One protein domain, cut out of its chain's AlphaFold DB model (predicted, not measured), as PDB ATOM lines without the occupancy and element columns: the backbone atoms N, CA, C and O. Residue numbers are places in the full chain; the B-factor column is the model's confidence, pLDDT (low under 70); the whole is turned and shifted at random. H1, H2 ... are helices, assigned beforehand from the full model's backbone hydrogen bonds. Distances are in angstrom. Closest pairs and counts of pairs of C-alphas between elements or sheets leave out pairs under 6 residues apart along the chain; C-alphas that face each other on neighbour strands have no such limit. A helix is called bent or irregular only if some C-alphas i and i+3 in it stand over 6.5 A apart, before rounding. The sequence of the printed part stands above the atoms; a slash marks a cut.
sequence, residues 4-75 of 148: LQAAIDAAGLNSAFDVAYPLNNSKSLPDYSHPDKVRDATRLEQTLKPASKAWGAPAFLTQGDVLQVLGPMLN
ATOM      1  N   LEU A   4     346.640 315.254 269.167       91.62
ATOM      2  CA  LEU A   4     346.737 316.380 270.103       91.62
ATOM      3  C   LEU A   4     347.692 317.463 269.599       91.62
ATOM      4  O   LEU A   4     347.384 318.641 269.734       91.62
ATOM      5  N   GLN A   5     348.817 317.076 268.987       91.12
ATOM      6  CA  GLN A   5     349.732 318.061 268.418       91.12
ATOM      7  C   GLN A   5     349.063 318.829 267.279       91.12
ATOM      8  O   GLN A   5     349.110 320.052 267.262       91.12
ATOM      9  N   ALA A   6     348.354 318.125 266.392       91.12
ATOM     10  CA  ALA A   6     347.610 318.758 265.308       91.12
ATOM     11  C   ALA A   6     346.552 319.753 265.822       91.12
ATOM     12  O   ALA A   6     346.355 320.803 265.217       91.12
ATOM     13  N   ALA A   7     345.894 319.455 266.948       93.88
ATOM     14  CA  ALA A   7     344.933 320.364 267.569       93.88
ATOM     15  C   ALA A   7     345.597 321.613 268.178       93.88
ATOM     16  O   ALA A   7     345.064 322.710 268.031       93.88
ATOM     17  N   ILE A   8     346.759 321.463 268.827       93.12
ATOM     18  CA  ILE A   8     347.550 322.592 269.349       93.12
ATOM     19  C   ILE A   8     347.977 323.515 268.202       93.12
ATOM     20  O   ILE A   8     347.811 324.733 268.300       93.12
ATOM     21  N   ASP A   9     348.472 322.929 267.109       90.75
ATOM     22  CA  ASP A   9     348.917 323.663 265.924       90.75
ATOM     23  C   ASP A   9     347.733 324.398 265.264       90.75
ATOM     24  O   ASP A   9     347.827 325.588 264.970       90.75
ATOM     25  N   ALA A  10     346.582 323.729 265.110       92.81
ATOM     26  CA  ALA A  10     345.365 324.324 264.549       92.81
ATOM     27  C   ALA A  10     344.791 325.460 265.413       92.81
ATOM     28  O   ALA A  10     344.234 326.420 264.883       92.81
ATOM     29  N   ALA A  11     344.935 325.368 266.736       94.81
ATOM     30  CA  ALA A  11     344.527 326.419 267.663       94.81
ATOM     31  C   ALA A  11     345.488 327.624 267.670       94.81
ATOM     32  O   ALA A  11     345.170 328.651 268.267       94.81
ATOM     33  N   GLY A  12     346.660 327.517 267.032       93.56
ATOM     34  CA  GLY A  12     347.631 328.608 266.932       93.56
ATOM     35  C   GLY A  12     348.249 329.019 268.270       93.56
ATOM     36  O   GLY A  12     348.767 330.131 268.383       93.56
ATOM     37  N   LEU A  13     348.215 328.143 269.283       92.94
ATOM     38  CA  LEU A  13     348.653 328.461 270.652       92.94
ATOM     39  C   LEU A  13     350.137 328.843 270.727       92.94
ATOM     40  O   LEU A  13     350.516 329.689 271.531       92.94
ATOM     41  N   ASN A  14     350.962 328.262 269.854       94.75
ATOM     42  CA  ASN A  14     352.398 328.536 269.782       94.75
ATOM     43  C   ASN A  14     352.781 329.536 268.677       94.75
ATOM     44  O   ASN A  14     353.967 329.784 268.470       94.75
ATOM     45  N   SER A  15     351.808 330.151 267.993       92.88
ATOM     46  CA  SER A  15     352.051 330.983 266.801       92.88
ATOM     47  C   SER A  15     353.054 332.121 267.032       92.88
ATOM     48  O   SER A  15     353.884 332.403 266.169       92.88
ATOM     49  N   ALA A  16     353.049 332.736 268.219       93.69
ATOM     50  CA  ALA A  16     354.028 333.758 268.588       93.69
ATOM     51  C   ALA A  16     355.475 333.222 268.572       93.69
ATOM     52  O   ALA A  16     356.390 333.922 268.135       93.69
ATOM     53  N   PHE A  17     355.691 331.973 268.996       93.88
ATOM     54  CA  PHE A  17     356.998 331.314 268.959       93.88
ATOM     55  C   PHE A  17     357.382 330.835 267.562       93.88
ATOM     56  O   PHE A  17     358.570 330.819 267.236       93.88
ATOM     57  N   ASP A  18     356.408 330.457 266.735       90.75
ATOM     58  CA  ASP A  18     356.652 330.099 265.335       90.75
ATOM     59  C   ASP A  18     357.153 331.313 264.543       90.75
ATOM     60  O   ASP A  18     358.087 331.198 263.749       90.75
ATOM     61  N   VAL A  19     356.598 332.500 264.822       91.81
ATOM     62  CA  VAL A  19     357.023 333.765 264.203       91.81
ATOM     63  C   VAL A  19     358.346 334.271 264.780       91.81
ATOM     64  O   VAL A  19     359.215 334.705 264.025       91.81
ATOM     65  N   ALA A  20     358.524 334.231 266.104       93.75
ATOM     66  CA  ALA A  20     359.727 334.760 266.751       93.75
ATOM     67  C   ALA A  20     360.958 333.858 266.562       93.75
ATOM     68  O   ALA A  20     362.082 334.350 266.444       93.75
ATOM     69  N   TYR A  21     360.762 332.536 266.520       92.44
ATOM     70  CA  TYR A  21     361.838 331.547 266.465       92.44
ATOM     71  C   TYR A  21     361.617 330.497 265.365       92.44
ATOM     72  O   TYR A  21     361.665 329.296 265.650       92.44
ATOM     73  N   PRO A  22     361.440 330.904 264.096       90.75
ATOM     74  CA  PRO A  22     361.096 329.986 263.020       90.75
ATOM     75  C   PRO A  22     362.211 328.967 262.783       90.75
ATOM     76  O   PRO A  22     363.400 329.312 262.746       90.75
ATOM     77  N   LEU A  23     361.832 327.707 262.585       86.94
ATOM     78  CA  LEU A  23     362.710 326.652 262.096       86.94
ATOM     79  C   LEU A  23     362.421 326.423 260.610       86.94
ATOM     80  O   LEU A  23     361.288 326.166 260.219       86.94
ATOM     81  N   ASN A  24     363.449 326.479 259.760       85.06
ATOM     82  CA  ASN A  24     363.269 326.117 258.358       85.06
ATOM     83  C   ASN A  24     363.204 324.591 258.225       85.06
ATOM     84  O   ASN A  24     364.239 323.927 258.201       85.06
ATOM     85  N   ASN A  25     361.990 324.051 258.149       85.94
ATOM     86  CA  ASN A  25     361.705 322.632 257.937       85.94
ATOM     87  C   ASN A  25     361.023 322.339 256.593       85.94
ATOM     88  O   ASN A  25     360.479 321.262 256.388       85.94
ATOM     89  N   SER A  26     361.071 323.289 255.656       85.31
ATOM     90  CA  SER A  26     360.323 323.209 254.395       85.31
ATOM     91  C   SER A  26     360.867 322.188 253.389       85.31
ATOM     92  O   SER A  26     360.170 321.834 252.440       85.31
ATOM     93  N   LYS A  27     362.118 321.742 253.550       85.88
ATOM     94  CA  LYS A  27     362.813 320.855 252.606       85.88
ATOM     95  C   LYS A  27     363.731 319.914 253.374       85.88
ATOM     96  O   LYS A  27     364.274 320.307 254.409       85.88
ATOM     97  N   SER A  28     363.940 318.718 252.832       83.25
ATOM     98  CA  SER A  28     364.994 317.835 253.327       83.25
ATOM     99  C   SER A  28     366.368 318.463 253.070       83.25
ATOM    100  O   SER A  28     366.539 319.278 252.153       83.25
ATOM    101  N   LEU A  29     367.336 318.122 253.917       76.38
ATOM    102  CA  LEU A  29     368.713 318.564 253.738       76.38
ATOM    103  C   LEU A  29     369.361 317.744 252.615       76.38
ATOM    104  O   LEU A  29     369.072 316.556 252.493       76.38
ATOM    105  N   PRO A  30     370.232 318.351 251.791       74.81
ATOM    106  CA  PRO A  30     370.991 317.594 250.808       74.81
ATOM    107  C   PRO A  30     371.916 316.593 251.507       74.81
ATOM    108  O   PRO A  30     372.394 316.851 252.616       74.81
ATOM    109  N   ASP A  31     372.203 315.481 250.830       71.06
ATOM    110  CA  ASP A  31     373.146 314.481 251.322       71.06
ATOM    111  C   ASP A  31     374.501 315.132 251.628       71.06
ATOM    112  O   ASP A  31     375.156 315.719 250.761       71.06
ATOM    113  N   TYR A  32     374.923 315.037 252.888       67.25
ATOM    114  CA  TYR A  32     376.190 315.577 253.363       67.25
ATOM    115  C   TYR A  32     377.217 314.450 253.495       67.25
ATOM    116  O   TYR A  32     377.029 313.509 254.266       67.25
ATOM    117  N   SER A  33     378.317 314.543 252.745       64.12
ATOM    118  CA  SER A  33     379.429 313.591 252.829       64.12
ATOM    119  C   SER A  33     380.498 314.125 253.786       64.12
ATOM    120  O   SER A  33     381.253 315.030 253.435       64.12
ATOM    121  N   HIS A  34     380.551 313.575 255.001       66.06
ATOM    122  CA  HIS A  34     381.630 313.798 255.972       66.06
ATOM    123  C   HIS A  34     382.426 312.494 256.158       66.06
ATOM    124  O   HIS A  34     381.825 311.416 256.062       66.06
ATOM    125  N   PRO A  35     383.743 312.541 256.440       67.31
ATOM    126  CA  PRO A  35     384.536 311.348 256.772       67.31
ATOM    127  C   PRO A  35     383.928 310.520 257.919       67.31
ATOM    128  O   PRO A  35     384.040 309.291 257.926       67.31
ATOM    129  N   ASP A  36     383.192 311.168 258.819       69.06
ATOM    130  CA  ASP A  36     382.468 310.540 259.923       69.06
ATOM    131  C   ASP A  36     381.086 310.113 259.410       69.06
ATOM    132  O   ASP A  36     380.080 310.801 259.586       69.06
ATOM    133  N   LYS A  37     381.037 309.000 258.675       61.03
ATOM    134  CA  LYS A  37     379.796 308.483 258.082       61.03
ATOM    135  C   LYS A  37     378.713 308.308 259.154       61.03
ATOM    136  O   LYS A  37     378.722 307.331 259.905       61.03
ATOM    137  N   VAL A  38     377.735 309.211 259.189       64.62
ATOM    138  CA  VAL A  38     376.501 308.995 259.946       64.62
ATOM    139  C   VAL A  38     375.768 307.847 259.253       64.62
ATOM    140  O   VAL A  38     375.323 307.979 258.117       64.62
ATOM    141  N   ARG A  39     375.696 306.686 259.914       63.53
ATOM    142  CA  ARG A  39     375.154 305.437 259.339       63.53
ATOM    143  C   ARG A  39     373.683 305.548 258.915       63.53
ATOM    144  O   ARG A  39     373.221 304.733 258.127       63.53
ATOM    145  N   ASP A  40     372.961 306.519 259.464       62.16
ATOM    146  CA  ASP A  40     371.544 306.743 259.206       62.16
ATOM    147  C   ASP A  40     371.215 308.245 259.237       62.16
ATOM    148  O   ASP A  40     371.041 308.842 260.304       62.16
ATOM    149  N   ALA A  41     371.139 308.853 258.053       57.84
ATOM    150  CA  ALA A  41     370.770 310.254 257.884       57.84
ATOM    151  C   ALA A  41     369.260 310.507 258.050       57.84
ATOM    152  O   ALA A  41     368.862 311.658 258.210       57.84
ATOM    153  N   THR A  42     368.406 309.471 258.099       55.34
ATOM    154  CA  THR A  42     366.950 309.665 258.260       55.34
ATOM    155  C   THR A  42     366.582 310.269 259.618       55.34
ATOM    156  O   THR A  42     365.568 310.949 259.746       55.34
ATOM    157  N   ARG A  43     367.455 310.135 260.629       57.62
ATOM    158  CA  ARG A  43     367.319 310.806 261.938       57.62
ATOM    159  C   ARG A  43     367.579 312.315 261.882       57.62
ATOM    160  O   ARG A  43     367.306 313.016 262.853       57.62
ATOM    161  N   LEU A  44     368.119 312.808 260.769       68.44
ATOM    162  CA  LEU A  44     368.376 314.222 260.507       68.44
ATOM    163  C   LEU A  44     367.315 314.840 259.590       68.44
ATOM    164  O   LEU A  44     367.435 316.026 259.277       68.44
ATOM    165  N   GLU A  45     366.285 314.076 259.195       78.88
ATOM    166  CA  GLU A  45     365.237 314.543 258.291       78.88
ATOM    167  C   GLU A  45     364.580 315.810 258.843       78.88
ATOM    168  O   GLU A  45     363.943 315.831 259.902       78.88
ATOM    169  N   GLN A  46     364.796 316.900 258.116       79.31
ATOM    170  CA  GLN A  46     364.454 318.237 258.559       79.31
ATOM    171  C   GLN A  46     362.943 318.471 258.475       79.31
ATOM    172  O   GLN A  46     362.403 319.172 259.326       79.31
ATOM    173  N   THR A  47     362.250 317.844 257.521       84.38
ATOM    174  CA  THR A  47     360.796 317.997 257.331       84.38
ATOM    175  C   THR A  47     359.952 317.400 258.457       84.38
ATOM    176  O   THR A  47     358.797 317.780 258.629       84.38
ATOM    177  N   LEU A  48     360.523 316.507 259.269       81.81
ATOM    178  CA  LEU A  48     359.850 315.918 260.432       81.81
ATOM    179  C   LEU A  48     360.013 316.754 261.709       81.81
ATOM    180  O   LEU A  48     359.449 316.405 262.749       81.81
ATOM    181  N   LYS A  49     360.796 317.839 261.658       84.38
ATOM    182  CA  LYS A  49     361.032 318.718 262.804       84.38
ATOM    183  C   LYS A  49     359.861 319.685 263.016       84.38
ATOM    184  O   LYS A  49     359.174 320.040 262.057       84.38
ATOM    185  N   PRO A  50     359.643 320.142 264.258       85.94
ATOM    186  CA  PRO A  50     358.628 321.143 264.580       85.94
ATOM    187  C   PRO A  50     358.880 322.479 263.865       85.94
ATOM    188  O   PRO A  50     359.995 322.764 263.434       85.94
ATOM    189  N   ALA A  51     357.848 323.317 263.773       85.81
ATOM    190  CA  ALA A  51     357.912 324.604 263.077       85.81
ATOM    191  C   ALA A  51     358.800 325.655 263.775       85.81
ATOM    192  O   ALA A  51     359.276 326.586 263.124       85.81
ATOM    193  N   SER A  52     359.070 325.502 265.076       91.06
ATOM    194  CA  SER A  52     359.823 326.473 265.876       91.06
ATOM    195  C   SER A  52     361.041 325.864 266.566       91.06
ATOM    196  O   SER A  52     361.013 324.736 267.064       91.06
ATOM    197  N   LYS A  53     362.107 326.665 266.674       91.69
ATOM    198  CA  LYS A  53     363.279 326.393 267.526       91.69
ATOM    199  C   LYS A  53     362.948 326.442 269.018       91.69
ATOM    200  O   LYS A  53     363.726 325.934 269.816       91.69
ATOM    201  N   ALA A  54     361.821 327.049 269.389       92.00
ATOM    202  CA  ALA A  54     361.342 327.087 270.765       92.00
ATOM    203  C   ALA A  54     360.672 325.773 271.201       92.00
ATOM    204  O   ALA A  54     360.240 325.669 272.345       92.00
ATOM    205  N   TRP A  55     360.583 324.767 270.326       89.06
ATOM    206  CA  TRP A  55     360.039 323.460 270.677       89.06
ATOM    207  C   TRP A  55     360.779 322.837 271.870       89.06
ATOM    208  O   TRP A  55     361.984 322.588 271.802       89.06
ATOM    209  N   GLY A  56     360.048 322.574 272.956       87.19
ATOM    210  CA  GLY A  56     360.601 322.089 274.226       87.19
ATOM    211  C   GLY A  56     361.022 323.192 275.206       87.19
ATOM    212  O   GLY A  56     361.478 322.882 276.305       87.19
ATOM    213  N   ALA A  57     360.866 324.472 274.853       91.75
ATOM    214  CA  ALA A  57     360.965 325.562 275.816       91.75
ATOM    215  C   ALA A  57     359.767 325.522 276.786       91.75
ATOM    216  O   ALA A  57     358.665 325.188 276.355       91.75
ATOM    217  N   PRO A  58     359.918 325.941 278.057       89.12
ATOM    218  CA  PRO A  58     358.843 325.857 279.054       89.12
ATOM    219  C   PRO A  58     357.525 326.551 278.675       89.12
ATOM    220  O   PRO A  58     356.472 326.185 279.183       89.12
ATOM    221  N   ALA A  59     357.577 327.569 277.811       91.31
ATOM    222  CA  ALA A  59     356.401 328.308 277.351       91.31
ATOM    223  C   ALA A  59     355.814 327.778 276.028       91.31
ATOM    224  O   ALA A  59     354.774 328.265 275.593       91.31
ATOM    225  N   PHE A  60     356.471 326.811 275.383       94.12
ATOM    226  CA  PHE A  60     356.018 326.206 274.138       94.12
ATOM    227  C   PHE A  60     355.218 324.940 274.452       94.12
ATOM    228  O   PHE A  60     355.777 323.959 274.940       94.12
ATOM    229  N   LEU A  61     353.920 324.940 274.150       94.12
ATOM    230  CA  LEU A  61     353.038 323.824 274.480       94.12
ATOM    231  C   LEU A  61     353.219 322.663 273.495       94.12
ATOM    232  O   LEU A  61     353.018 322.825 272.291       94.12
ATOM    233  N   THR A  62     353.522 321.474 274.003       94.00
ATOM    234  CA  THR A  62     353.625 320.245 273.208       94.00
ATOM    235  C   THR A  62     352.530 319.242 273.572       94.00
ATOM    236  O   THR A  62     351.932 319.281 274.650       94.00
ATOM    237  N   GLN A  63     352.297 318.264 272.693       92.38
ATOM    238  CA  GLN A  63     351.456 317.106 273.009       92.38
ATOM    239  C   GLN A  63     351.908 316.375 274.290       92.38
ATOM    240  O   GLN A  63     351.064 315.835 275.005       92.38
ATOM    241  N   GLY A  64     353.214 316.346 274.580       91.06
ATOM    242  CA  GLY A  64     353.762 315.711 275.779       91.06
ATOM    243  C   GLY A  64     353.281 316.381 277.063       91.06
ATOM    244  O   GLY A  64     352.853 315.681 277.978       91.06
ATOM    245  N   ASP A  65     353.249 317.714 277.088       92.25
ATOM    246  CA  ASP A  65     352.808 318.493 278.251       92.25
ATOM    247  C   ASP A  65     351.337 318.211 278.584       92.25
ATOM    248  O   ASP A  65     350.969 317.992 279.739       92.25
ATOM    249  N   VAL A  66     350.490 318.121 277.554       91.75
ATOM    250  CA  VAL A  66     349.070 317.772 277.711       91.75
ATOM    251  C   VAL A  66     348.910 316.329 278.199       91.75
ATOM    252  O   VAL A  66     348.147 316.063 279.130       91.75
ATOM    253  N   LEU A  67     349.634 315.382 277.595       90.69
ATOM    254  CA  LEU A  67     349.567 313.969 277.976       90.69
ATOM    255  C   LEU A  67     350.096 313.713 279.386       90.69
ATOM    256  O   LEU A  67     349.569 312.844 280.073       90.69
ATOM    257  N   GLN A  68     351.098 314.459 279.840       89.50
ATOM    258  CA  GLN A  68     351.627 314.327 281.193       89.50
ATOM    259  C   GLN A  68     350.579 314.706 282.247       89.50
ATOM    260  O   GLN A  68     350.482 314.047 283.282       89.50
ATOM    261  N   VAL A  69     349.759 315.723 281.967       88.44
ATOM    262  CA  VAL A  69     348.677 316.157 282.862       88.44
ATOM    263  C   VAL A  69     347.478 315.210 282.798       88.44
ATOM    264  O   VAL A  69     346.921 314.845 283.833       88.44
ATOM    265  N   LEU A  70     347.071 314.792 281.596       87.50
ATOM    266  CA  LEU A  70     345.864 313.979 281.405       87.50
ATOM    267  C   LEU A  70     346.095 312.480 281.611       87.50
ATOM    268  O   LEU A  70     345.154 311.761 281.943       87.50
ATOM    269  N   GLY A  71     347.324 311.995 281.445       83.69
ATOM    270  CA  GLY A  71     347.691 310.578 281.502       83.69
ATOM    271  C   GLY A  71     347.109 309.820 282.702       83.69
ATOM    272  O   GLY A  71     346.497 308.769 282.499       83.69
ATOM    273  N   PRO A  72     347.195 310.350 283.938       80.25
ATOM    274  CA  PRO A  72     346.609 309.710 285.116       80.25
ATOM    275  C   PRO A  72     345.075 309.584 285.093       80.25
ATOM    276  O   PRO A  72     344.532 308.739 285.803       80.25
ATOM    277  N   MET A  73     344.377 310.418 284.316       78.75
ATOM    278  CA  MET A  73     342.912 310.426 284.192       78.75
ATOM    279  C   MET A  73     342.404 309.600 283.005       78.75
ATOM    280  O   MET A  73     341.249 309.184 283.006       78.75
ATOM    281  N   LEU A  74     343.248 309.358 281.995       74.75
ATOM    282  CA  LEU A  74     342.877 308.607 280.788       74.75
ATOM    283  C   LEU A  74     342.640 307.117 281.056       74.75
ATOM    284  O   LEU A  74     341.939 306.456 280.293       74.75
ATOM    285  N   ASN A  75     343.185 306.588 282.150       67.94
ATOM    286  CA  ASN A  75     342.837 305.252 282.602       67.94
ATOM    287  C   ASN A  75     341.517 305.313 283.368       67.94
ATOM    288  O   ASN A  75     341.446 305.896 284.452       67.94
TER     289      ASN A  75
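What this domain is: This is residues 4 to 75 of the 148 residues of an uncharacterized protein of Verrucomicrobiales bacterium VVV1 (UniProt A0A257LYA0). A loose chain of four short helices makes a wide open loop: from H1 and H2 a long link runs out to a free tip at residues 33 to 40, and the chain folds back through H3 and a second long link to H4. H4 begins beside H1, and its residues 68 to 74 stick out with Asn 75 at the other end of the long axis. The printed part has 72 residues, with 29 in the named helices H1, H2, H3 and H4, in that order, and no named strand; the class is all helix, though under half of the residues are in named elements. It is loose, with a radius of gyration of the C-alphas of 15.8 A, and elongated, spanning 49 by 32 by 19 A.

Where its parts are: H1, residues 4 to 10, begins at C-alpha 4 (346.737, 316.380, 270.103) and is 9.8 A long. H2 is residues 15 to 20, 8.6 A. H3 is residues 41 to 44. H4, residues 63 to 74, is 14.4 A long and ends at C-alpha 74 (342.877, 308.607, 280.788); it is irregular, with C-alphas 69 and 72 7.1 A apart.

How they stand to each other: H1 and H4 only just touch, with 3 pairs of C-alphas within 8 A, and H4 does so with residue 63 alone. Their closest C-alphas, of Gln 5 and Gln 63, are 5.0 A apart. They run opposite ways at a steep tilt of 48 degrees. H1 and H2 are only just apart, at 8.0 A. H2 and H3 touch no helix. Every O i to N i+4 pair is within hydrogen-bond range in H1 and H2, and 6 of 8 are in H4; H3 is too short for such a pair.

The domain as a whole: The two C-alphas farthest apart, of Pro 35 and Met 73, are 49.9 A apart. The printed part has no cut. The links H2 to H3 and H3 to H4 are long, with 20 and 18 residues; H1 to H2 is tight. The mean pLDDT of the printed part is 83.5, with residues 32 to 44 and residue 75 under 70.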